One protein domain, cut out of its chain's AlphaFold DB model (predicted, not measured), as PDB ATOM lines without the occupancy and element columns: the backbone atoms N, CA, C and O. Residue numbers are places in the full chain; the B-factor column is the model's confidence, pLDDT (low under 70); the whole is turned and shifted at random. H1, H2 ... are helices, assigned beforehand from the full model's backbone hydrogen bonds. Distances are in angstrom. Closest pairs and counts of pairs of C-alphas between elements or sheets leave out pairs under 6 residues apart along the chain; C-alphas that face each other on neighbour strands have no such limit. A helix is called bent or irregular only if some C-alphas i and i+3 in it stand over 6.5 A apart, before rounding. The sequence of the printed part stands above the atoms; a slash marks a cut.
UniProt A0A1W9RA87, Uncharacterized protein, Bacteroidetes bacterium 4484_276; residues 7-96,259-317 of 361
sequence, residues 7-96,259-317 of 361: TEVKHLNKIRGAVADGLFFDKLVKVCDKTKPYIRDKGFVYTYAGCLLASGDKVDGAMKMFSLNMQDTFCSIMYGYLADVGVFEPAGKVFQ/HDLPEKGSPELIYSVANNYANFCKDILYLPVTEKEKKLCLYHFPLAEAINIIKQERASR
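AT A GLANCE: This is residues 7 to 96 and 259 to 317 of the 361 residues of an uncharacterized protein of Bacteroidetes bacterium 4484_276 (UniProt A0A1W9RA87). Five helices, H1 to H5, zigzag back and forth, with H1 and H2 side by side at one end, and the long helix H6 runs across one side of H3 and the beginning of H5. H8 lies alongside H6, while H7 folds back from the far end of H6, opposite the H1 and H2 end. The printed part has 149 residues with eight named helices, H1 to H8 in chain order, and no named strand; its class is all helix. It is compact, with a radius of gyration of the C-alphas of 14.7 A and spans of 41 by 33 by 26 A.

HOW THE PARTS SIT: Start with H1, residues 7 to 20, which forms a hairpin with H2, residues 25 to 38: they touch at a shallow tilt of 7 degrees, opposite ways, the closest C-alphas being those of His 11 and Thr 35, 5.9 A apart. With H3, residues 44 to 55, they form an up-and-down bundle, each helix running against the one before. Look next at H4, residues 59 to 67: it touches H3 with the C-alphas of Gly 50 and Ala 62 closest, 4.1 A apart, at a shallow tilt of 16 degrees, opposite ways. H4 also touches H5, residues 73 to 85, closest at the C-alphas of Phe 66 and Cys 75, 4.9 A apart. Beyond the cut, H6, residues 267 to 285, is about perpendicular to H3, at 85 degrees, and touches it with residues 267 to 274 alone, closest at the C-alphas of Tyr 48 and Ile 270, 6.4 A apart. H5 touches H6 with residues 73 to 74 alone; the C-alphas of Phe 74 and Ala 278 are closest, 4.5 A apart. H7, residues 291 to 300, touches H6, closest at the C-alphas of Ile 284 and Lys 294, 6.4 A apart. H8, residues 302 to 311, touches H6 at a shallow tilt of 15 degrees, opposite ways, closest at the C-alphas of Val 273 and Ala 306, 6.2 A apart. Each O i to N i+4 pair is within hydrogen-bond range in H3, H4, H5, H7 and H8, against 8 of 10 in H1, 8 of 10 in H2 and 13 of 15 in H6.

IN THESE COORDINATES: Find C-alpha 7 at (184.684, 246.594, 202.579), where H1 begins its 20.5 A. H2 spans 20.9 A and is only just irregular, with C-alphas 34 and 37 6.9 A apart. From C-alpha 267 at (193.305, 239.968, 205.373), H6 runs 26.3 A, with a kink of 25 degrees near residue 279. H3 measures 16.2 A, H4 12.2 A, H5 18.1 A, H7 14.0 A and H8 14.1 A, the last ending at C-alpha 311, (203.143, 232.190, 210.604).

THE WHOLE: The C-alphas of Asp 21 and Pro 288 are farthest apart, 44.6 A. Residues 97 to 258 are not printed, and C-alphas 96 and 259 are 22.9 A apart across that cut. The links printed whole are tight. Residues 287 to 292, of which 291 to 292 belong to H7, stand free. Mean pLDDT of the printed part is 95.7; residues 93 to 96 are under 70.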
ATOM      1  N   THR A   7     185.877 247.388 202.257       96.81
ATOM      2  CA  THR A   7     184.684 246.594 202.579       96.81
ATOM      3  C   THR A   7     185.048 245.120 202.728       96.81
ATOM      4  O   THR A   7     184.646 244.496 203.710       96.81
ATOM      5  N   GLU A   8     185.855 244.575 201.815       97.88
ATOM      6  CA  GLU A   8     186.351 243.197 201.893       97.88
ATOM      7  C   GLU A   8     187.136 242.974 203.193       97.88
ATOM      8  O   GLU A   8     186.808 242.067 203.960       97.88
ATOM      9  N   VAL A   9     188.093 243.855 203.503       97.88
ATOM     10  CA  VAL A   9     188.908 243.797 204.732       97.88
ATOM     11  C   VAL A   9     188.035 243.817 205.989       97.88
ATOM     12  O   VAL A   9     188.183 242.971 206.875       97.88
ATOM     13  N   LYS A  10     187.065 244.739 206.068       98.06
ATOM     14  CA  LYS A  10     186.124 244.831 207.198       98.06
ATOM     15  C   LYS A  10     185.360 243.525 207.415       98.06
ATOM     16  O   LYS A  10     185.126 243.122 208.555       98.06
ATOM     17  N   HIS A  11     184.934 242.882 206.334       98.44
ATOM     18  CA  HIS A  11     184.169 241.644 206.393       98.44
ATOM     19  C   HIS A  11     185.052 240.439 206.742       98.44
ATOM     20  O   HIS A  11     184.672 239.656 207.612       98.44
ATOM     21  N   LEU A  12     186.258 240.344 206.182       98.56
ATOM     22  CA  LEU A  12     187.239 239.310 206.527       98.56
ATOM     23  C   LEU A  12     187.675 239.397 207.996       98.56
ATOM     24  O   LEU A  12     187.805 238.373 208.663       98.56
ATOM     25  N   ASN A  13     187.776 240.595 208.573       98.44
ATOM     26  CA  ASN A  13     188.080 240.756 210.000       98.44
ATOM     27  C   ASN A  13     187.050 240.105 210.945       98.44
ATOM     28  O   ASN A  13     187.401 239.755 212.071       98.44
ATOM     29  N   LYS A  14     185.813 239.848 210.492       98.56
ATOM     30  CA  LYS A  14     184.830 239.063 211.264       98.56
ATOM     31  C   LYS A  14     185.235 237.592 211.380       98.56
ATOM     32  O   LYS A  14     185.041 236.994 212.432       98.56
ATOM     33  N   ILE A  15     185.817 237.025 210.322       98.75
ATOM     34  CA  ILE A  15     186.371 235.663 210.333       98.75
ATOM     35  C   ILE A  15     187.563 235.609 211.290       98.75
ATOM     36  O   ILE A  15     187.648 234.694 212.102       98.75
ATOM     37  N   ARG A  16     188.438 236.623 211.258       98.50
ATOM     38  CA  ARG A  16     189.571 236.718 212.189       98.50
ATOM     39  C   ARG A  16     189.123 236.714 213.648       98.50
ATOM     40  O   ARG A  16     189.640 235.919 214.426       98.50
ATOM     41  N   GLY A  17     188.134 237.544 213.990       98.31
ATOM     42  CA  GLY A  17     187.528 237.553 215.326       98.31
ATOM     43  C   GLY A  17     186.966 236.184 215.712       98.31
ATOM     44  O   GLY A  17     187.315 235.649 216.753       98.31
ATOM     45  N   ALA A  18     186.206 235.547 214.818       98.44
ATOM     46  CA  ALA A  18     185.647 234.215 215.052       98.44
ATOM     47  C   ALA A  18     186.706 233.115 215.290       98.44
ATOM     48  O   ALA A  18     186.481 232.209 216.096       98.44
ATOM     49  N   VAL A  19     187.850 233.168 214.597       98.38
ATOM     50  CA  VAL A  19     188.968 232.236 214.828       98.38
ATOM     51  C   VAL A  19     189.632 232.501 216.183       98.38
ATOM     52  O   VAL A  19     189.932 231.542 216.903       98.38
ATOM     53  N   ALA A  20     189.830 233.775 216.539       97.75
ATOM     54  CA  ALA A  20     190.394 234.190 217.824       97.75
ATOM     55  C   ALA A  20     189.496 233.779 219.005       97.75
ATOM     56  O   ALA A  20     189.997 233.252 219.994       97.75
ATOM     57  N   ASP A  21     188.175 233.894 218.845       98.06
ATOM     58  CA  ASP A  21     187.165 233.446 219.816       98.06
ATOM     59  C   ASP A  21     187.072 231.910 219.929       98.06
ATOM     60  O   ASP A  21     186.284 231.379 220.715       98.06
ATOM     61  N   GLY A  22     187.839 231.166 219.125       96.69
ATOM     62  CA  GLY A  22     187.878 229.708 219.178       96.69
ATOM     63  C   GLY A  22     186.576 229.040 218.738       96.69
ATOM     64  O   GLY A  22     186.258 227.956 219.228       96.69
ATOM     65  N   LEU A  23     185.812 229.656 217.825       96.38
ATOM     66  CA  LEU A  23     184.567 229.058 217.347       96.38
ATOM     67  C   LEU A  23     184.800 227.665 216.746       96.38
ATOM     68  O   LEU A  23     185.702 227.450 215.935       96.38
ATOM     69  N   PHE A  24     183.918 226.728 217.100       95.69
ATOM     70  CA  PHE A  24     183.868 225.403 216.485       95.69
ATOM     71  C   PHE A  24     183.651 225.491 214.970       95.69
ATOM     72  O   PHE A  24     183.002 226.418 214.477       95.69
ATOM     73  N   PHE A  25     184.133 224.470 214.254       97.31
ATOM     74  CA  PHE A  25     184.153 224.406 212.792       97.31
ATOM     75  C   PHE A  25     182.827 224.829 212.138       97.31
ATOM     76  O   PHE A  25     182.812 225.793 211.378       97.31
ATOM     77  N   ASP A  26     181.697 224.217 212.505       97.94
ATOM     78  CA  ASP A  26     180.391 224.518 211.890       97.94
ATOM     79  C   ASP A  26     179.945 225.973 212.085       97.94
ATOM     80  O   ASP A  26     179.279 226.562 211.230       97.94
ATOM     81  N   LYS A  27     180.295 226.580 213.226       98.25
ATOM     82  CA  LYS A  27     179.996 227.994 213.488       98.25
ATOM     83  C   LYS A  27     180.906 228.895 212.661       98.25
ATOM     84  O   LYS A  27     180.422 229.887 212.120       98.25
ATOM     85  N   LEU A  28     182.183 228.542 212.529       98.56
ATOM     86  CA  LEU A  28     183.134 229.284 211.710       98.56
ATOM     87  C   LEU A  28     182.752 229.236 210.221       98.56
ATOM     88  O   LEU A  28     182.733 230.282 209.579       98.56
ATOM     89  N   VAL A  29     182.319 228.080 209.702       98.62
ATOM     90  CA  VAL A  29     181.793 227.953 208.329       98.62
ATOM     91  C   VAL A  29     180.621 228.912 208.096       98.62
ATOM     92  O   VAL A  29     180.622 229.654 207.115       98.62
ATOM     93  N   LYS A  30     179.679 229.011 209.047       98.50
ATOM     94  CA  LYS A  30     178.563 229.972 208.967       98.50
ATOM     95  C   LYS A  30     179.028 231.431 208.937       98.50
ATOM     96  O   LYS A  30     178.385 232.254 208.284       98.50
ATOM     97  N   VAL A  31     180.105 231.783 209.645       98.69
ATOM     98  CA  VAL A  31     180.695 233.135 209.581       98.69
ATOM     99  C   VAL A  31     181.305 233.380 208.201       98.69
ATOM    100  O   VAL A  31     181.040 234.428 207.606       98.69
ATOM    101  N   CYS A  32     182.048 232.414 207.658       98.62
ATOM    102  CA  CYS A  32     182.596 232.486 206.305       98.62
ATOM    103  C   CYS A  32     181.485 232.663 205.258       98.62
ATOM    104  O   CYS A  32     181.542 233.598 204.464       98.62
ATOM    105  N   ASP A  33     180.422 231.857 205.312       98.50
ATOM    106  CA  ASP A  33     179.297 231.933 204.370       98.50
ATOM    107  C   ASP A  33     178.563 233.275 204.414       98.50
ATOM    108  O   ASP A  33     178.240 233.837 203.370       98.50
ATOM    109  N   LYS A  34     178.362 233.843 205.609       98.50
ATOM    110  CA  LYS A  34     177.805 235.199 205.765       98.50
ATOM    111  C   LYS A  34     178.732 236.293 205.234       98.50
ATOM    112  O   LYS A  34     178.276 237.398 204.951       98.50
ATOM    113  N   THR A  35     180.027 236.009 205.132       98.44
ATOM    114  CA  THR A  35     181.049 236.942 204.647       98.44
ATOM    115  C   THR A  35     181.165 236.897 203.121       98.44
ATOM    116  O   THR A  35     181.365 237.943 202.510       98.44
ATOM    117  N   LYS A  36     180.942 235.733 202.488       98.12
ATOM    118  CA  LYS A  36     181.074 235.522 201.032       98.12
ATOM    119  C   LYS A  36     180.429 236.583 200.133       98.12
ATOM    120  O   LYS A  36     181.086 236.965 199.171       98.12
ATOM    121  N   PRO A  37     179.194 237.076 200.375       98.25
ATOM    122  CA  PRO A  37     178.563 238.043 199.473       98.25
ATOM    123  C   PRO A  37     179.323 239.370 199.348       98.25
ATOM    124  O   PRO A  37     179.070 240.127 198.418       98.25
ATOM    125  N   TYR A  38     180.234 239.650 200.284       97.69
ATOM    126  CA  TYR A  38     181.015 240.880 200.344       97.69
ATOM    127  C   TYR A  38     182.427 240.729 199.773       97.69
ATOM    128  O   TYR A  38     183.149 241.720 199.729       97.69
ATOM    129  N   ILE A  39     182.826 239.516 199.376       97.44
ATOM    130  CA  ILE A  39     184.169 239.207 198.874       97.44
ATOM    131  C   ILE A  39     184.079 238.838 197.398       97.44
ATOM    132  O   ILE A  39     183.256 238.009 197.004       97.44
ATOM    133  N   ARG A  40     184.933 239.449 196.574       95.12
ATOM    134  CA  ARG A  40     184.982 239.184 195.130       95.12
ATOM    135  C   ARG A  40     185.404 237.747 194.834       95.12
ATOM    136  O   ARG A  40     184.716 237.050 194.092       95.12
ATOM    137  N   ASP A  41     186.495 237.299 195.451       94.25
ATOM    138  CA  ASP A  41     186.855 235.884 195.486       94.25
ATOM    139  C   ASP A  41     186.101 235.195 196.629       94.25
ATOM    140  O   ASP A  41     186.504 235.213 197.793       94.25
ATOM    141  N   LYS A  42     184.969 234.580 196.287       96.81
ATOM    142  CA  LYS A  42     184.104 233.906 197.261       96.81
ATOM    143  C   LYS A  42     184.786 232.718 197.947       96.81
ATOM    144  O   LYS A  42     184.341 232.347 199.030       96.81
ATOM    145  N   GLY A  43     185.802 232.109 197.332       97.19
ATOM    146  CA  GLY A  43     186.561 231.002 197.921       97.19
ATOM    147  C   GLY A  43     187.513 231.477 199.017       97.19
ATOM    148  O   GLY A  43     187.710 230.782 200.017       97.19
ATOM    149  N   PHE A  44     188.011 232.711 198.893       98.19
ATOM    150  CA  PHE A  44     189.028 233.268 199.781       98.19
ATOM    151  C   PHE A  44     188.627 233.311 201.263       98.19
ATOM    152  O   PHE A  44     189.492 233.221 202.128       98.19
ATOM    153  N   VAL A  45     187.334 233.383 201.602       98.69
ATOM    154  CA  VAL A  45     186.894 233.326 203.013       98.69
ATOM    155  C   VAL A  45     187.362 232.049 203.721       98.69
ATOM    156  O   VAL A  45     187.681 232.085 204.909       98.69
ATOM    157  N   TYR A  46     187.430 230.930 202.994       98.75
ATOM    158  CA  TYR A  46     187.880 229.648 203.526       98.75
ATOM    159  C   TYR A  46     189.399 229.550 203.532       98.75
ATOM    160  O   TYR A  46     189.961 229.115 204.533       98.75
ATOM    161  N   THR A  47     190.059 230.035 202.477       98.69
ATOM    162  CA  THR A  47     191.521 230.180 202.432       98.69
ATOM    163  C   THR A  47     192.022 230.985 203.629       98.69
ATOM    164  O   THR A  47     192.930 230.557 204.341       98.69
ATOM    165  N   TYR A  48     191.377 232.122 203.900       98.81
ATOM    166  CA  TYR A  48     191.704 233.019 204.999       98.81
ATOM    167  C   TYR A  48     191.518 232.349 206.365       98.81
ATOM    168  O   TYR A  48     192.441 232.342 207.179       98.81
ATOM    169  N   ALA A  49     190.362 231.719 206.600       98.81
ATOM    170  CA  ALA A  49     190.110 230.967 207.830       98.81
ATOM    171  C   ALA A  49     191.115 229.817 208.022       98.81
ATOM    172  O   ALA A  49     191.615 229.619 209.127       98.81
ATOM    173  N   GLY A  50     191.436 229.088 206.949       98.81
ATOM    174  CA  GLY A  50     192.415 228.003 206.953       98.81
ATOM    175  C   GLY A  50     193.806 228.480 207.358       98.81
ATOM    176  O   GLY A  50     194.405 227.902 208.261       98.81
ATOM    177  N   CYS A  51     194.285 229.584 206.780       98.75
ATOM    178  CA  CYS A  51     195.586 230.164 207.129       98.75
ATOM    179  C   CYS A  51     195.643 230.645 208.585       98.75
ATOM    180  O   CYS A  51     196.637 230.409 209.267       98.75
ATOM    181  N   LEU A  52     194.577 231.283 209.085       98.81
ATOM    182  CA  LEU A  52     194.502 231.717 210.484       98.81
ATOM    183  C   LEU A  52     194.535 230.532 211.458       98.81
ATOM    184  O   LEU A  52     195.235 230.584 212.467       98.81
ATOM    185  N   LEU A  53     193.792 229.461 211.158       98.75
ATOM    186  CA  LEU A  53     193.806 228.236 211.960       98.75
ATOM    187  C   LEU A  53     195.181 227.565 211.924       98.75
ATOM    188  O   LEU A  53     195.692 227.191 212.976       98.75
ATOM    189  N   ALA A  54     195.794 227.463 210.743       98.44
ATOM    190  CA  ALA A  54     197.110 226.860 210.569       98.44
ATOM    191  C   ALA A  54     198.187 227.642 211.334       98.44
ATOM    192  O   ALA A  54     198.969 227.052 212.070       98.44
ATOM    193  N   SER A  55     198.168 228.977 211.247       97.81
ATOM    194  CA  SER A  55     199.080 229.849 211.997       97.81
ATOM    195  C   SER A  55     198.886 229.787 213.518       97.81
ATOM    196  O   SER A  55     199.780 230.221 214.242       97.81
ATOM    197  N   GLY A  56     197.730 229.319 213.994       97.62
ATOM    198  CA  GLY A  56     197.449 229.056 215.407       97.62
ATOM    199  C   GLY A  56     197.582 227.578 215.784       97.62
ATOM    200  O   GLY A  56     196.954 227.159 216.753       97.62
ATOM    201  N   ASP A  57     198.303 226.792 214.977       97.31
ATOM    202  CA  ASP A  57     198.581 225.362 215.156       97.31
ATOM    203  C   ASP A  57     197.326 224.466 215.257       97.31
ATOM    204  O   ASP A  57     197.363 223.343 215.758       97.31
ATOM    205  N   LYS A  58     196.188 224.923 214.716       98.06
ATOM    206  CA  LYS A  58     194.929 224.160 214.624       98.06
ATOM    207  C   LYS A  58     194.843 223.412 213.288       98.06
ATOM    208  O   LYS A  58     193.943 223.673 212.486       98.06
ATOM    209  N   VAL A  59     195.782 222.491 213.054       98.25
ATOM    210  CA  VAL A  59     195.997 221.800 211.762       98.25
ATOM    211  C   VAL A  59     194.730 221.128 211.223       98.25
ATOM    212  O   VAL A  59     194.326 221.422 210.100       98.25
ATOM    213  N   ASP A  60     194.029 220.325 212.028       98.38
ATOM    214  CA  ASP A  60     192.796 219.646 211.592       98.38
ATOM    215  C   ASP A  60     191.713 220.628 211.124       98.38
ATOM    216  O   ASP A  60     191.006 220.398 210.139       98.38
ATOM    217  N   GLY A  61     191.566 221.747 211.840       98.44
ATOM    218  CA  GLY A  61     190.624 222.803 211.479       98.44
ATOM    219  C   GLY A  61     191.032 223.508 210.188       98.44
ATOM    220  O   GLY A  61     190.178 223.783 209.343       98.44
ATOM    221  N   ALA A  62     192.331 223.766 210.022       98.69
ATOM    222  CA  ALA A  62     192.883 224.372 208.821       98.69
ATOM    223  C   ALA A  62     192.663 223.489 207.588       98.69
ATOM    224  O   ALA A  62     192.126 223.968 206.591       98.69
ATOM    225  N   MET A  63     192.981 222.192 207.675       98.69
ATOM    226  CA  MET A  63     192.748 221.225 206.598       98.69
ATOM    227  C   MET A  63     191.273 221.176 206.194       98.69
ATOM    228  O   MET A  63     190.955 221.245 205.008       98.69
ATOM    229  N   LYS A  64     190.353 221.140 207.167       98.62
ATOM    230  CA  LYS A  64     188.914 221.192 206.875       98.62
ATOM    231  C   LYS A  64     188.523 222.482 206.154       98.62
ATOM    232  O   LYS A  64     187.744 222.416 205.209       98.62
ATOM    233  N   MET A  65     189.068 223.635 206.541       98.62
ATOM    234  CA  MET A  65     188.797 224.901 205.847       98.62
ATOM    235  C   MET A  65     189.358 224.922 204.423       98.62
ATOM    236  O   MET A  65     188.625 225.268 203.500       98.62
ATOM    237  N   PHE A  66     190.604 224.490 204.211       98.69
ATOM    238  CA  PHE A  66     191.180 224.396 202.865       98.69
ATOM    239  C   PHE A  66     190.400 223.427 201.965       98.69
ATOM    240  O   PHE A  66     190.195 223.720 200.788       98.69
ATOM    241  N   SER A  67     189.868 222.336 202.530       98.56
ATOM    242  CA  SER A  67     189.054 221.359 201.791       98.56
ATOM    243  C   SER A  67     187.763 221.943 201.193       98.56
ATOM    244  O   SER A  67     187.236 221.413 200.217       98.56
ATOM    245  N   LEU A  68     187.273 223.069 201.728       98.44
ATOM    246  CA  LEU A  68     186.085 223.767 201.220       98.44
ATOM    247  C   LEU A  68     186.375 224.632 199.982       98.44
ATOM    248  O   LEU A  68     185.443 225.195 199.406       98.44
ATOM    249  N   ASN A  69     187.645 224.760 199.579       97.94
ATOM    250  CA  ASN A  69     188.084 225.559 198.435       97.94
ATOM    251  C   ASN A  69     189.159 224.837 197.594       97.94
ATOM    252  O   ASN A  69     190.085 225.463 197.095       97.94
ATOM    253  N   MET A  70     189.064 223.511 197.432       97.38
ATOM    254  CA  MET A  70     190.091 222.689 196.756       97.38
ATOM    255  C   MET A  70     190.334 223.016 195.276       97.38
ATOM    256  O   MET A  70     191.344 222.596 194.716       97.38
ATOM    257  N   GLN A  71     189.425 223.740 194.624       96.50
ATOM    258  CA  GLN A  71     189.631 224.247 193.267       96.50
ATOM    259  C   GLN A  71     190.688 225.362 193.206       96.50
ATOM    260  O   GLN A  71     191.251 225.610 192.141       96.50
ATOM    261  N   ASP A  72     190.949 226.034 194.329       97.06
ATOM    262  CA  ASP A  72     192.043 226.987 194.458       97.06
ATOM    263  C   ASP A  72     193.378 226.246 194.620       97.06
ATOM    264  O   ASP A  72     193.523 225.348 195.457       97.06
ATOM    265  N   THR A  73     194.372 226.626 193.814       97.38
ATOM    266  CA  THR A  73     195.682 225.961 193.800       97.38
ATOM    267  C   THR A  73     196.385 226.077 195.148       97.38
ATOM    268  O   THR A  73     196.960 225.094 195.615       97.38
ATOM    269  N   PHE A  74     196.311 227.240 195.802       97.94
ATOM    270  CA  PHE A  74     196.948 227.432 197.100       97.94
ATOM    271  C   PHE A  74     196.299 226.550 198.176       97.94
ATOM    272  O   PHE A  74     197.010 225.834 198.878       97.94
ATOM    273  N   CYS A  75     194.965 226.503 198.252       98.31
ATOM    274  CA  CYS A  75     194.247 225.625 199.185       98.31
ATOM    275  C   CYS A  75     194.570 224.144 198.976       98.31
ATOM    276  O   CYS A  75     194.835 223.440 199.948       98.31
ATOM    277  N   SER A  76     194.579 223.677 197.725       98.19
ATOM    278  CA  SER A  76     194.880 222.278 197.402       98.19
ATOM    279  C   SER A  76     196.283 221.869 197.861       98.19
ATOM    280  O   SER A  76     196.468 220.835 198.507       98.19
ATOM    281  N   ILE A  77     197.273 222.726 197.603       97.81
ATOM    282  CA  ILE A  77     198.662 222.475 197.990       97.81
ATOM    283  C   ILE A  77     198.836 222.545 199.507       97.81
ATOM    284  O   ILE A  77     199.493 221.679 200.078       97.81
ATOM    285  N   MET A  78     198.230 223.532 200.170       98.25
ATOM    286  CA  MET A  78     198.279 223.677 201.628       98.25
ATOM    287  C   MET A  78     197.600 222.504 202.338       98.25
ATOM    288  O   MET A  78     198.122 222.007 203.334       98.25
ATOM    289  N   TYR A  79     196.477 222.014 201.806       98.50
ATOM    290  CA  TYR A  79     195.836 220.793 202.285       98.50
ATOM    291  C   TYR A  79     196.779 219.589 202.164       98.50
ATOM    292  O   TYR A  79     196.983 218.879 203.146       98.50
ATOM    293  N   GLY A  80     197.378 219.380 200.985       97.69
ATOM    294  CA  GLY A  80     198.321 218.281 200.757       97.69
ATOM    295  C   GLY A  80     199.556 218.368 201.656       97.69
ATOM    296  O   GLY A  80     199.960 217.367 202.234       97.69
ATOM    297  N   TYR A  81     200.104 219.572 201.836       97.88
ATOM    298  CA  TYR A  81     201.225 219.827 202.737       97.88
ATOM    299  C   TYR A  81     200.901 219.439 204.178       97.88
ATOM    300  O   TYR A  81     201.637 218.676 204.798       97.88
ATOM    301  N   LEU A  82     199.777 219.926 204.709       97.94
ATOM    302  CA  LEU A  82     199.357 219.612 206.073       97.94
ATOM    303  C   LEU A  82     199.026 218.125 206.249       97.94
ATOM    304  O   LEU A  82     199.313 217.579 207.308       97.94
ATOM    305  N   ALA A  83     198.470 217.467 205.228       97.81
ATOM    306  CA  ALA A  83     198.213 216.029 205.257       97.81
ATOM    307  C   ALA A  83     199.508 215.201 205.316       97.81
ATOM    308  O   ALA A  83     199.565 214.212 206.042       97.81
ATOM    309  N   ASP A  84     200.536 215.610 204.570       96.44
ATOM    310  CA  ASP A  84     201.815 214.901 204.496       96.44
ATOM    311  C   ASP A  84     202.710 215.180 205.717       96.44
ATOM    312  O   ASP A  84     203.390 214.279 206.209       96.44
ATOM    313  N   VAL A  85     202.734 216.429 206.194       95.69
ATOM    314  CA  VAL A  85     203.691 216.910 207.208       95.69
ATOM    315  C   VAL A  85     203.082 216.959 208.614       95.69
ATOM    316  O   VAL A  85     203.799 216.841 209.605       95.69
ATOM    317  N   GLY A  86     201.763 217.131 208.731       96.75
ATOM    318  CA  GLY A  86     201.043 217.154 210.009       96.75
ATOM    319  C   GLY A  86     201.241 218.417 210.854       96.75
ATOM    320  O   GLY A  86     200.604 218.553 211.897       96.75
ATOM    321  N   VAL A  87     202.086 219.358 210.424       96.50
ATOM    322  CA  VAL A  87     202.348 220.625 211.123       96.50
ATOM    323  C   VAL A  87     202.421 221.797 210.151       96.50
ATOM    324  O   VAL A  87     202.830 221.653 209.001       96.50
ATOM    325  N   PHE A  88     202.045 222.985 210.628       97.06
ATOM    326  CA  PHE A  88     202.175 224.226 209.870       97.06
ATOM    327  C   PHE A  88     203.516 224.905 210.165       97.06
ATOM    328  O   PHE A  88     203.573 225.948 210.808       97.06
ATOM    329  N   GLU A  89     204.602 224.272 209.744       95.38
ATOM    330  CA  GLU A  89     205.971 224.792 209.839       95.38
ATOM    331  C   GLU A  89     206.644 224.675 208.474       95.38
ATOM    332  O   GLU A  89     206.257 223.785 207.723       95.38
ATOM    333  N   PRO A  90     207.628 225.519 208.116       91.44
ATOM    334  CA  PRO A  90     208.402 225.328 206.890       91.44
ATOM    335  C   PRO A  90     209.097 223.953 206.874       91.44
ATOM    336  O   PRO A  90     209.669 223.542 207.882       91.44
ATOM    337  N   ALA A  91     209.104 223.261 205.728       80.12
ATOM    338  CA  ALA A  91     209.620 221.886 205.583       80.12
ATOM    339  C   ALA A  91     211.135 221.727 205.846       80.12
ATOM    340  O   ALA A  91     211.676 220.622 205.827       80.12
ATOM    341  N   GLY A  92     211.843 222.832 206.059       71.50
ATOM    342  CA  GLY A  92     213.269 222.888 206.337       71.50
ATOM    343  C   GLY A  92     213.806 224.293 206.093       71.50
ATOM    344  O   GLY A  92     213.053 225.224 205.803       71.50
ATOM    345  N   LYS A  93     215.129 224.451 206.190       64.19
ATOM    346  CA  LYS A  93     215.777 225.689 205.749       64.19
ATOM    347  C   LYS A  93     215.708 225.752 204.222       64.19
ATOM    348  O   LYS A  93     216.238 224.865 203.550       64.19
ATOM    349  N   VAL A  94     215.063 226.793 203.695       63.59
ATOM    350  CA  VAL A  94     215.082 227.118 202.262       63.59
ATOM    351  C   VAL A  94     216.542 227.158 201.800       63.59
ATOM    352  O   VAL A  94     217.397 227.684 202.511       63.59
ATOM    353  N   PHE A  95     216.831 226.541 200.652       62.56
ATOM    354  CA  PHE A  95     218.170 226.472 200.047       62.56
ATOM    355  C   PHE A  95     219.257 225.718 200.826       62.56
ATOM    356  O   PHE A  95     220.437 225.859 200.509       62.56
ATOM    357  N   GLN A  96     218.904 224.847 201.781       66.19
ATOM    358  CA  GLN A  96     219.891 223.909 202.338       66.19
ATOM    359  C   GLN A  96     220.474 222.970 201.264       66.19
ATOM    360  O   GLN A  96     221.622 222.550 201.369       66.19
ATOM    361  N   HIS A 259     204.202 241.711 200.997       97.06
ATOM    362  CA  HIS A 259     204.472 240.777 202.103       97.06
ATOM    363  C   HIS A 259     205.260 241.415 203.257       97.06
ATOM    364  O   HIS A 259     205.358 240.837 204.338       97.06
ATOM    365  N   ASP A 260     205.798 242.618 203.047       96.88
ATOM    366  CA  ASP A 260     206.598 243.325 204.045       96.88
ATOM    367  C   ASP A 260     205.730 243.987 205.129       96.88
ATOM    368  O   ASP A 260     205.763 243.588 206.292       96.88
ATOM    369  N   LEU A 261     204.934 244.993 204.756       95.50
ATOM    370  CA  LEU A 261     204.247 245.869 205.713       95.50
ATOM    371  C   LEU A 261     202.996 245.268 206.375       95.50
ATOM    372  O   LEU A 261     202.769 245.579 207.545       95.50
ATOM    373  N   PRO A 262     202.170 244.442 205.700       96.25
ATOM    374  CA  PRO A 262     200.970 243.904 206.327       96.25
ATOM    375  C   PRO A 262     201.271 243.051 207.568       96.25
ATOM    376  O   PRO A 262     202.173 242.203 207.583       96.25
ATOM    377  N   GLU A 263     200.486 243.277 208.621       97.00
ATOM    378  CA  GLU A 263     200.604 242.577 209.903       97.00
ATOM    379  C   GLU A 263     200.237 241.094 209.792       97.00
ATOM    380  O   GLU A 263     199.472 240.677 208.917       97.00
ATOM    381  N   LYS A 264     200.768 240.281 210.711       97.81
ATOM    382  CA  LYS A 264     200.437 238.859 210.786       97.81
ATOM    383  C   LYS A 264     198.926 238.670 210.931       97.81
ATOM    384  O   LYS A 264     198.256 239.344 211.712       97.81
ATOM    385  N   GLY A 265     198.386 237.721 210.170       97.81
ATOM    386  CA  GLY A 265     196.968 237.388 210.226       97.81
ATOM    387  C   GLY A 265     196.042 238.478 209.681       97.81
ATOM    388  O   GLY A 265     194.835 238.380 209.891       97.81
ATOM    389  N   SER A 266     196.555 239.524 209.024       98.38
ATOM    390  CA  SER A 266     195.698 240.494 208.345       98.38
ATOM    391  C   SER A 266     195.097 239.897 207.062       98.38
ATOM    392  O   SER A 266     195.730 239.051 206.413       98.38
ATOM    393  N   PRO A 267     193.882 240.324 206.666       98.12
ATOM    394  CA  PRO A 267     193.305 239.968 205.373       98.12
ATOM    395  C   PRO A 267     194.242 240.253 204.196       98.12
ATOM    396  O   PRO A 267     194.371 239.430 203.295       98.12
ATOM    397  N   GLU A 268     194.915 241.401 204.221       97.50
ATOM    398  CA  GLU A 268     195.806 241.880 203.171       97.50
ATOM    399  C   GLU A 268     197.027 240.975 203.004       97.50
ATOM    400  O   GLU A 268     197.353 240.604 201.876       97.50
ATOM    401  N   LEU A 269     197.670 240.579 204.113       98.00
ATOM    402  CA  LEU A 269     198.830 239.691 204.073       98.00
ATOM    403  C   LEU A 269     198.448 238.337 203.478       98.00
ATOM    404  O   LEU A 269     199.070 237.879 202.524       98.00
ATOM    405  N   ILE A 270     197.408 237.703 204.030       98.38
ATOM    406  CA  ILE A 270     197.018 236.351 203.622       98.38
ATOM    407  C   ILE A 270     196.504 236.345 202.179       98.38
ATOM    408  O   ILE A 270     196.786 235.399 201.450       98.38
ATOM    409  N   TYR A 271     195.802 237.394 201.740       97.50
ATOM    410  CA  TYR A 271     195.361 237.509 200.350       97.50
ATOM    411  C   TYR A 271     196.543 237.641 199.390       97.50
ATOM    412  O   TYR A 271     196.608 236.916 198.398       97.50
ATOM    413  N   SER A 272     197.498 238.523 199.714       96.12
ATOM    414  CA  SER A 272     198.718 238.710 198.923       96.12
ATOM    415  C   SER A 272     199.506 237.402 198.810       96.12
ATOM    416  O   SER A 272     199.839 236.986 197.703       96.12
ATOM    417  N   VAL A 273     199.726 236.704 199.931       97.19
ATOM    418  CA  VAL A 273     200.457 235.426 199.958       97.19
ATOM    419  C   VAL A 273     199.711 234.353 199.166       97.19
ATOM    420  O   VAL A 273     200.290 233.749 198.265       97.19
ATOM    421  N   ALA A 274     198.425 234.130 199.450       97.19
ATOM    422  CA  ALA A 274     197.651 233.087 198.783       97.19
ATOM    423  C   ALA A 274     197.632 233.286 197.261       97.19
ATOM    424  O   ALA A 274     197.873 232.338 196.520       97.19
ATOM    425  N   ASN A 275     197.425 234.519 196.790       94.12
ATOM    426  CA  ASN A 275     197.371 234.803 195.360       94.12
ATOM    427  C   ASN A 275     198.754 234.725 194.683       94.12
ATOM    428  O   ASN A 275     198.868 234.170 193.587       94.12
ATOM    429  N   ASN A 276     199.813 235.225 195.331       94.44
ATOM    430  CA  ASN A 276     201.186 235.100 194.832       94.44
ATOM    431  C   ASN A 276     201.558 233.628 194.622       94.44
ATOM    432  O   ASN A 276     201.863 233.188 193.509       94.44
ATOM    433  N   TYR A 277     201.474 232.847 195.699       95.62
ATOM    434  CA  TYR A 277     201.952 231.474 195.693       95.62
ATOM    435  C   TYR A 277     200.991 230.517 194.980       95.62
ATOM    436  O   TYR A 277     201.458 229.516 194.450       95.62
ATOM    437  N   ALA A 278     199.692 230.822 194.844       95.12
ATOM    438  CA  ALA A 278     198.805 230.067 193.948       95.12
ATOM    439  C   ALA A 278     199.335 230.065 192.507       95.12
ATOM    440  O   ALA A 278     199.469 229.005 191.896       95.12
ATOM    441  N   ASN A 279     199.669 231.246 191.975       90.94
ATOM    442  CA  ASN A 279     200.157 231.395 190.604       90.94
ATOM    443  C   ASN A 279     201.536 230.763 190.419       90.94
ATOM    444  O   ASN A 279     201.765 230.041 189.449       90.94
ATOM    445  N   PHE A 280     202.431 230.990 191.379       87.06
ATOM    446  CA  PHE A 280     203.775 230.429 191.360       87.06
ATOM    447  C   PHE A 280     203.763 228.893 191.410       87.06
ATOM    448  O   PHE A 280     204.383 228.221 190.587       87.06
ATOM    449  N   CYS A 281     203.000 228.318 192.340       95.00
ATOM    450  CA  CYS A 281     202.925 226.874 192.517       95.00
ATOM    451  C   CYS A 281     202.178 226.166 191.383       95.00
ATOM    452  O   CYS A 281     202.503 225.024 191.057       95.00
ATOM    453  N   LYS A 282     201.199 226.832 190.759       94.62
ATOM    454  CA  LYS A 282     200.473 226.291 189.607       94.62
ATOM    455  C   LYS A 282     201.423 225.904 188.473       94.62
ATOM    456  O   LYS A 282     201.251 224.842 187.884       94.62
ATOM    457  N   ASP A 283     202.444 226.713 188.200       93.25
ATOM    458  CA  ASP A 283     203.400 226.419 187.131       93.25
ATOM    459  C   ASP A 283     204.320 225.229 187.464       93.25
ATOM    460  O   ASP A 283     204.620 224.414 186.595       93.25
ATOM    461  N   ILE A 284     204.683 225.050 188.742       95.81
ATOM    462  CA  ILE A 284     205.428 223.865 189.209       95.81
ATOM    463  C   ILE A 284     204.600 222.586 189.012       95.81
ATOM    464  O   ILE A 284     205.132 221.566 188.574       95.81
ATOM    465  N   LEU A 285     203.291 222.631 189.283       95.69
ATOM    466  CA  LEU A 285     202.407 221.474 189.103       95.69
ATOM    467  C   LEU A 285     202.324 220.999 187.641       95.69
ATOM    468  O   LEU A 285     202.111 219.804 187.405       95.69
ATOM    469  N   TYR A 286     202.531 221.900 186.674       95.12
ATOM    470  CA  TYR A 286     202.534 221.588 185.241       95.12
ATOM    471  C   TYR A 286     203.887 221.118 184.693       95.12
ATOM    472  O   TYR A 286     203.960 220.738 183.522       95.12
ATOM    473  N   LEU A 287     204.953 221.107 185.501       94.81
ATOM    474  CA  LEU A 287     206.249 220.609 185.049       94.81
ATOM    475  C   LEU A 287     206.185 219.114 184.683       94.81
ATOM    476  O   LEU A 287     205.581 218.325 185.419       94.81
ATOM    477  N   PRO A 288     206.862 218.686 183.599       95.44
ATOM    478  CA  PRO A 288     206.967 217.282 183.207       95.44
ATOM    479  C   PRO A 288     208.046 216.545 184.029       95.44
ATOM    480  O   PRO A 288     208.924 215.892 183.474       95.44
ATOM    481  N   VAL A 289     207.992 216.679 185.356       95.69
ATOM    482  CA  VAL A 289     208.879 216.017 186.331       95.69
ATOM    483  C   VAL A 289     208.059 215.094 187.236       95.69
ATOM    484  O   VAL A 289     206.824 215.122 187.212       95.69
ATOM    485  N   THR A 290     208.718 214.255 188.033       96.81
ATOM    486  CA  THR A 290     208.019 213.322 188.927       96.81
ATOM    487  C   THR A 290     207.241 214.058 190.023       96.81
ATOM    488  O   THR A 290     207.619 215.142 190.464       96.81
ATOM    489  N   GLU A 291     206.175 213.445 190.546       95.50
ATOM    490  CA  GLU A 291     205.418 214.015 191.676       95.50
ATOM    491  C   GLU A 291     206.292 214.229 192.922       95.50
ATOM    492  O   GLU A 291     206.096 215.185 193.672       95.50
ATOM    493  N   LYS A 292     207.309 213.380 193.117       94.69
ATOM    494  CA  LYS A 292     208.302 213.555 194.181       94.69
ATOM    495  C   LYS A 292     209.101 214.847 193.992       94.69
ATOM    496  O   LYS A 292     209.286 215.581 194.957       94.69
ATOM    497  N   GLU A 293     209.553 215.132 192.774       94.75
ATOM    498  CA  GLU A 293     210.274 216.367 192.446       94.75
ATOM    499  C   GLU A 293     209.374 217.598 192.588       94.75
ATOM    500  O   GLU A 293     209.789 218.594 193.177       94.75
ATOM    501  N   LYS A 294     208.111 217.522 192.147       95.75
ATOM    502  CA  LYS A 294     207.145 218.611 192.360       95.75
ATOM    503  C   LYS A 294     206.961 218.910 193.843       95.75
ATOM    504  O   LYS A 294     207.067 220.068 194.233       95.75
ATOM    505  N   LYS A 295     206.731 217.886 194.676       94.25
ATOM    506  CA  LYS A 295     206.604 218.054 196.133       94.25
ATOM    507  C   LYS A 295     207.875 218.620 196.755       94.25
ATOM    508  O   LYS A 295     207.781 219.562 197.534       94.25
ATOM    509  N   LEU A 296     209.046 218.100 196.377       92.38
ATOM    510  CA  LEU A 296     210.336 218.621 196.833       92.38
ATOM    511  C   LEU A 296     210.448 220.123 196.548       92.38
ATOM    512  O   LEU A 296     210.731 220.897 197.459       92.38
ATOM    513  N   CYS A 297     210.172 220.536 195.309       94.12
ATOM    514  CA  CYS A 297     210.207 221.938 194.912       94.12
ATOM    515  C   CYS A 297     209.181 222.767 195.695       94.12
ATOM    516  O   CYS A 297     209.564 223.709 196.377       94.12
ATOM    517  N   LEU A 298     207.901 222.378 195.677       95.00
ATOM    518  CA  LEU A 298     206.816 223.102 196.348       95.00
ATOM    519  C   LEU A 298     207.073 223.298 197.847       95.00
ATOM    520  O   LEU A 298     206.881 224.399 198.360       95.00
ATOM    521  N   TYR A 299     207.493 222.243 198.550       93.75
ATOM    522  CA  TYR A 299     207.571 222.238 200.014       93.75
ATOM    523  C   TYR A 299     208.806 222.971 200.527       93.75
ATOM    524  O   TYR A 299     208.728 223.657 201.544       93.75
ATOM    525  N   HIS A 300     209.931 222.852 199.820       90.94
ATOM    526  CA  HIS A 300     211.204 223.432 200.249       90.94
ATOM    527  C   HIS A 300     211.492 224.809 199.648       90.94
ATOM    528  O   HIS A 300     212.514 225.399 199.996       90.94
ATOM    529  N   PHE A 301     210.617 225.317 198.773       90.38
ATOM    530  CA  PHE A 301     210.760 226.650 198.201       90.38
ATOM    531  C   PHE A 301     209.505 227.526 198.406       90.38
ATOM    532  O   PHE A 301     209.422 228.143 199.468       90.38
ATOM    533  N   PRO A 302     208.485 227.569 197.524       93.19
ATOM    534  CA  PRO A 302     207.392 228.531 197.669       93.19
ATOM    535  C   PRO A 302     206.553 228.355 198.938       93.19
ATOM    536  O   PRO A 302     206.137 229.349 199.528       93.19
ATOM    537  N   LEU A 303     206.290 227.123 199.395       94.56
ATOM    538  CA  LEU A 303     205.541 226.941 200.643       94.56
ATOM    539  C   LEU A 303     206.366 227.282 201.874       94.56
ATOM    540  O   LEU A 303     205.805 227.784 202.840       94.56
ATOM    541  N   ALA A 304     207.672 227.030 201.861       93.50
ATOM    542  CA  ALA A 304     208.518 227.386 202.989       93.50
ATOM    543  C   ALA A 304     208.493 228.905 203.235       93.50
ATOM    544  O   ALA A 304     208.313 229.328 204.380       93.50
ATOM    545  N   GLU A 305     208.555 229.709 202.169       94.12
ATOM    546  CA  GLU A 305     208.374 231.164 202.245       94.12
ATOM    547  C   GLU A 305     206.943 231.546 202.655       94.12
ATOM    548  O   GLU A 305     206.743 232.299 203.608       94.12
ATOM    549  N   ALA A 306     205.920 230.993 201.988       96.81
ATOM    550  CA  ALA A 306     204.521 231.321 202.272       96.81
ATOM    551  C   ALA A 306     204.146 231.041 203.738       96.81
ATOM    552  O   ALA A 306     203.512 231.872 204.395       96.81
ATOM    553  N   ILE A 307     204.565 229.886 204.268       97.38
ATOM    554  CA  ILE A 307     204.352 229.497 205.664       97.38
ATOM    555  C   ILE A 307     205.114 230.440 206.592       97.38
ATOM    556  O   ILE A 307     204.531 230.893 207.576       97.38
ATOM    557  N   ASN A 308     206.371 230.782 206.284       96.06
ATOM    558  CA  ASN A 308     207.133 231.742 207.082       96.06
ATOM    559  C   ASN A 308     206.401 233.091 207.180       96.06
ATOM    560  O   ASN A 308     206.175 233.585 208.284       96.06
ATOM    561  N   ILE A 309     205.953 233.640 206.048       97.56
ATOM    562  CA  ILE A 309     205.258 234.930 205.992       97.56
ATOM    563  C   ILE A 309     203.934 234.887 206.773       97.56
ATOM    564  O   ILE A 309     203.633 235.817 207.523       97.56
ATOM    565  N   ILE A 310     203.141 233.818 206.617       98.25
ATOM    566  CA  ILE A 310     201.840 233.669 207.293       98.25
ATOM    567  C   ILE A 310     202.014 233.460 208.802       98.25
ATOM    568  O   ILE A 310     201.249 234.022 209.588       98.25
ATOM    569  N   LYS A 311     202.982 232.632 209.213       96.56
ATOM    570  CA  LYS A 311     203.143 232.190 210.604       96.56
ATOM    571  C   LYS A 311     203.888 233.195 211.474       96.56
ATOM    572  O   LYS A 311     203.583 233.305 212.665       96.56
ATOM    573  N   GLN A 312     204.864 233.906 210.921       96.88
ATOM    574  CA  GLN A 312     205.749 234.759 211.706       96.88
ATOM    575  C   GLN A 312     205.223 236.190 211.836       96.88
ATOM    576  O   GLN A 312     204.600 236.754 210.931       96.88
ATOM    577  N   GLU A 313     205.519 236.802 212.983       97.31
ATOM    578  CA  GLU A 313     205.423 238.254 213.120       97.31
ATOM    579  C   GLU A 313     206.378 238.930 212.140       97.31
ATOM    580  O   GLU A 313     207.435 238.380 211.829       97.31
ATOM    581  N   ARG A 314     206.051 240.147 211.684       96.50
ATOM    582  CA  ARG A 314     206.862 240.872 210.688       96.50
ATOM    583  C   ARG A 314     208.351 240.918 211.059       96.50
ATOM    584  O   ARG A 314     209.198 240.698 210.199       96.50
ATOM    585  N   ALA A 315     208.673 241.155 212.329       95.12
ATOM    586  CA  ALA A 315     210.054 241.235 212.817       95.12
ATOM    587  C   ALA A 315     210.841 239.910 212.729       95.12
ATOM    588  O   ALA A 315     212.063 239.925 212.831       95.12
ATOM    589  N   SER A 316     210.155 238.777 212.559       95.06
ATOM    590  CA  SER A 316     210.737 237.429 212.514       95.06
ATOM    591  C   SER A 316     210.569 236.740 211.157       95.06
ATOM    592  O   SER A 316     210.943 235.575 211.015       95.06
ATOM    593  N   ARG A 317     209.999 237.433 210.164       94.69
ATOM    594  CA  ARG A 317     209.941 236.938 208.786       94.69
ATOM    595  C   ARG A 317     211.344 236.877 208.187       94.69
ATOM    596  O   ARG A 317     212.262 237.565 208.628       94.69
TER     597      ARG A 317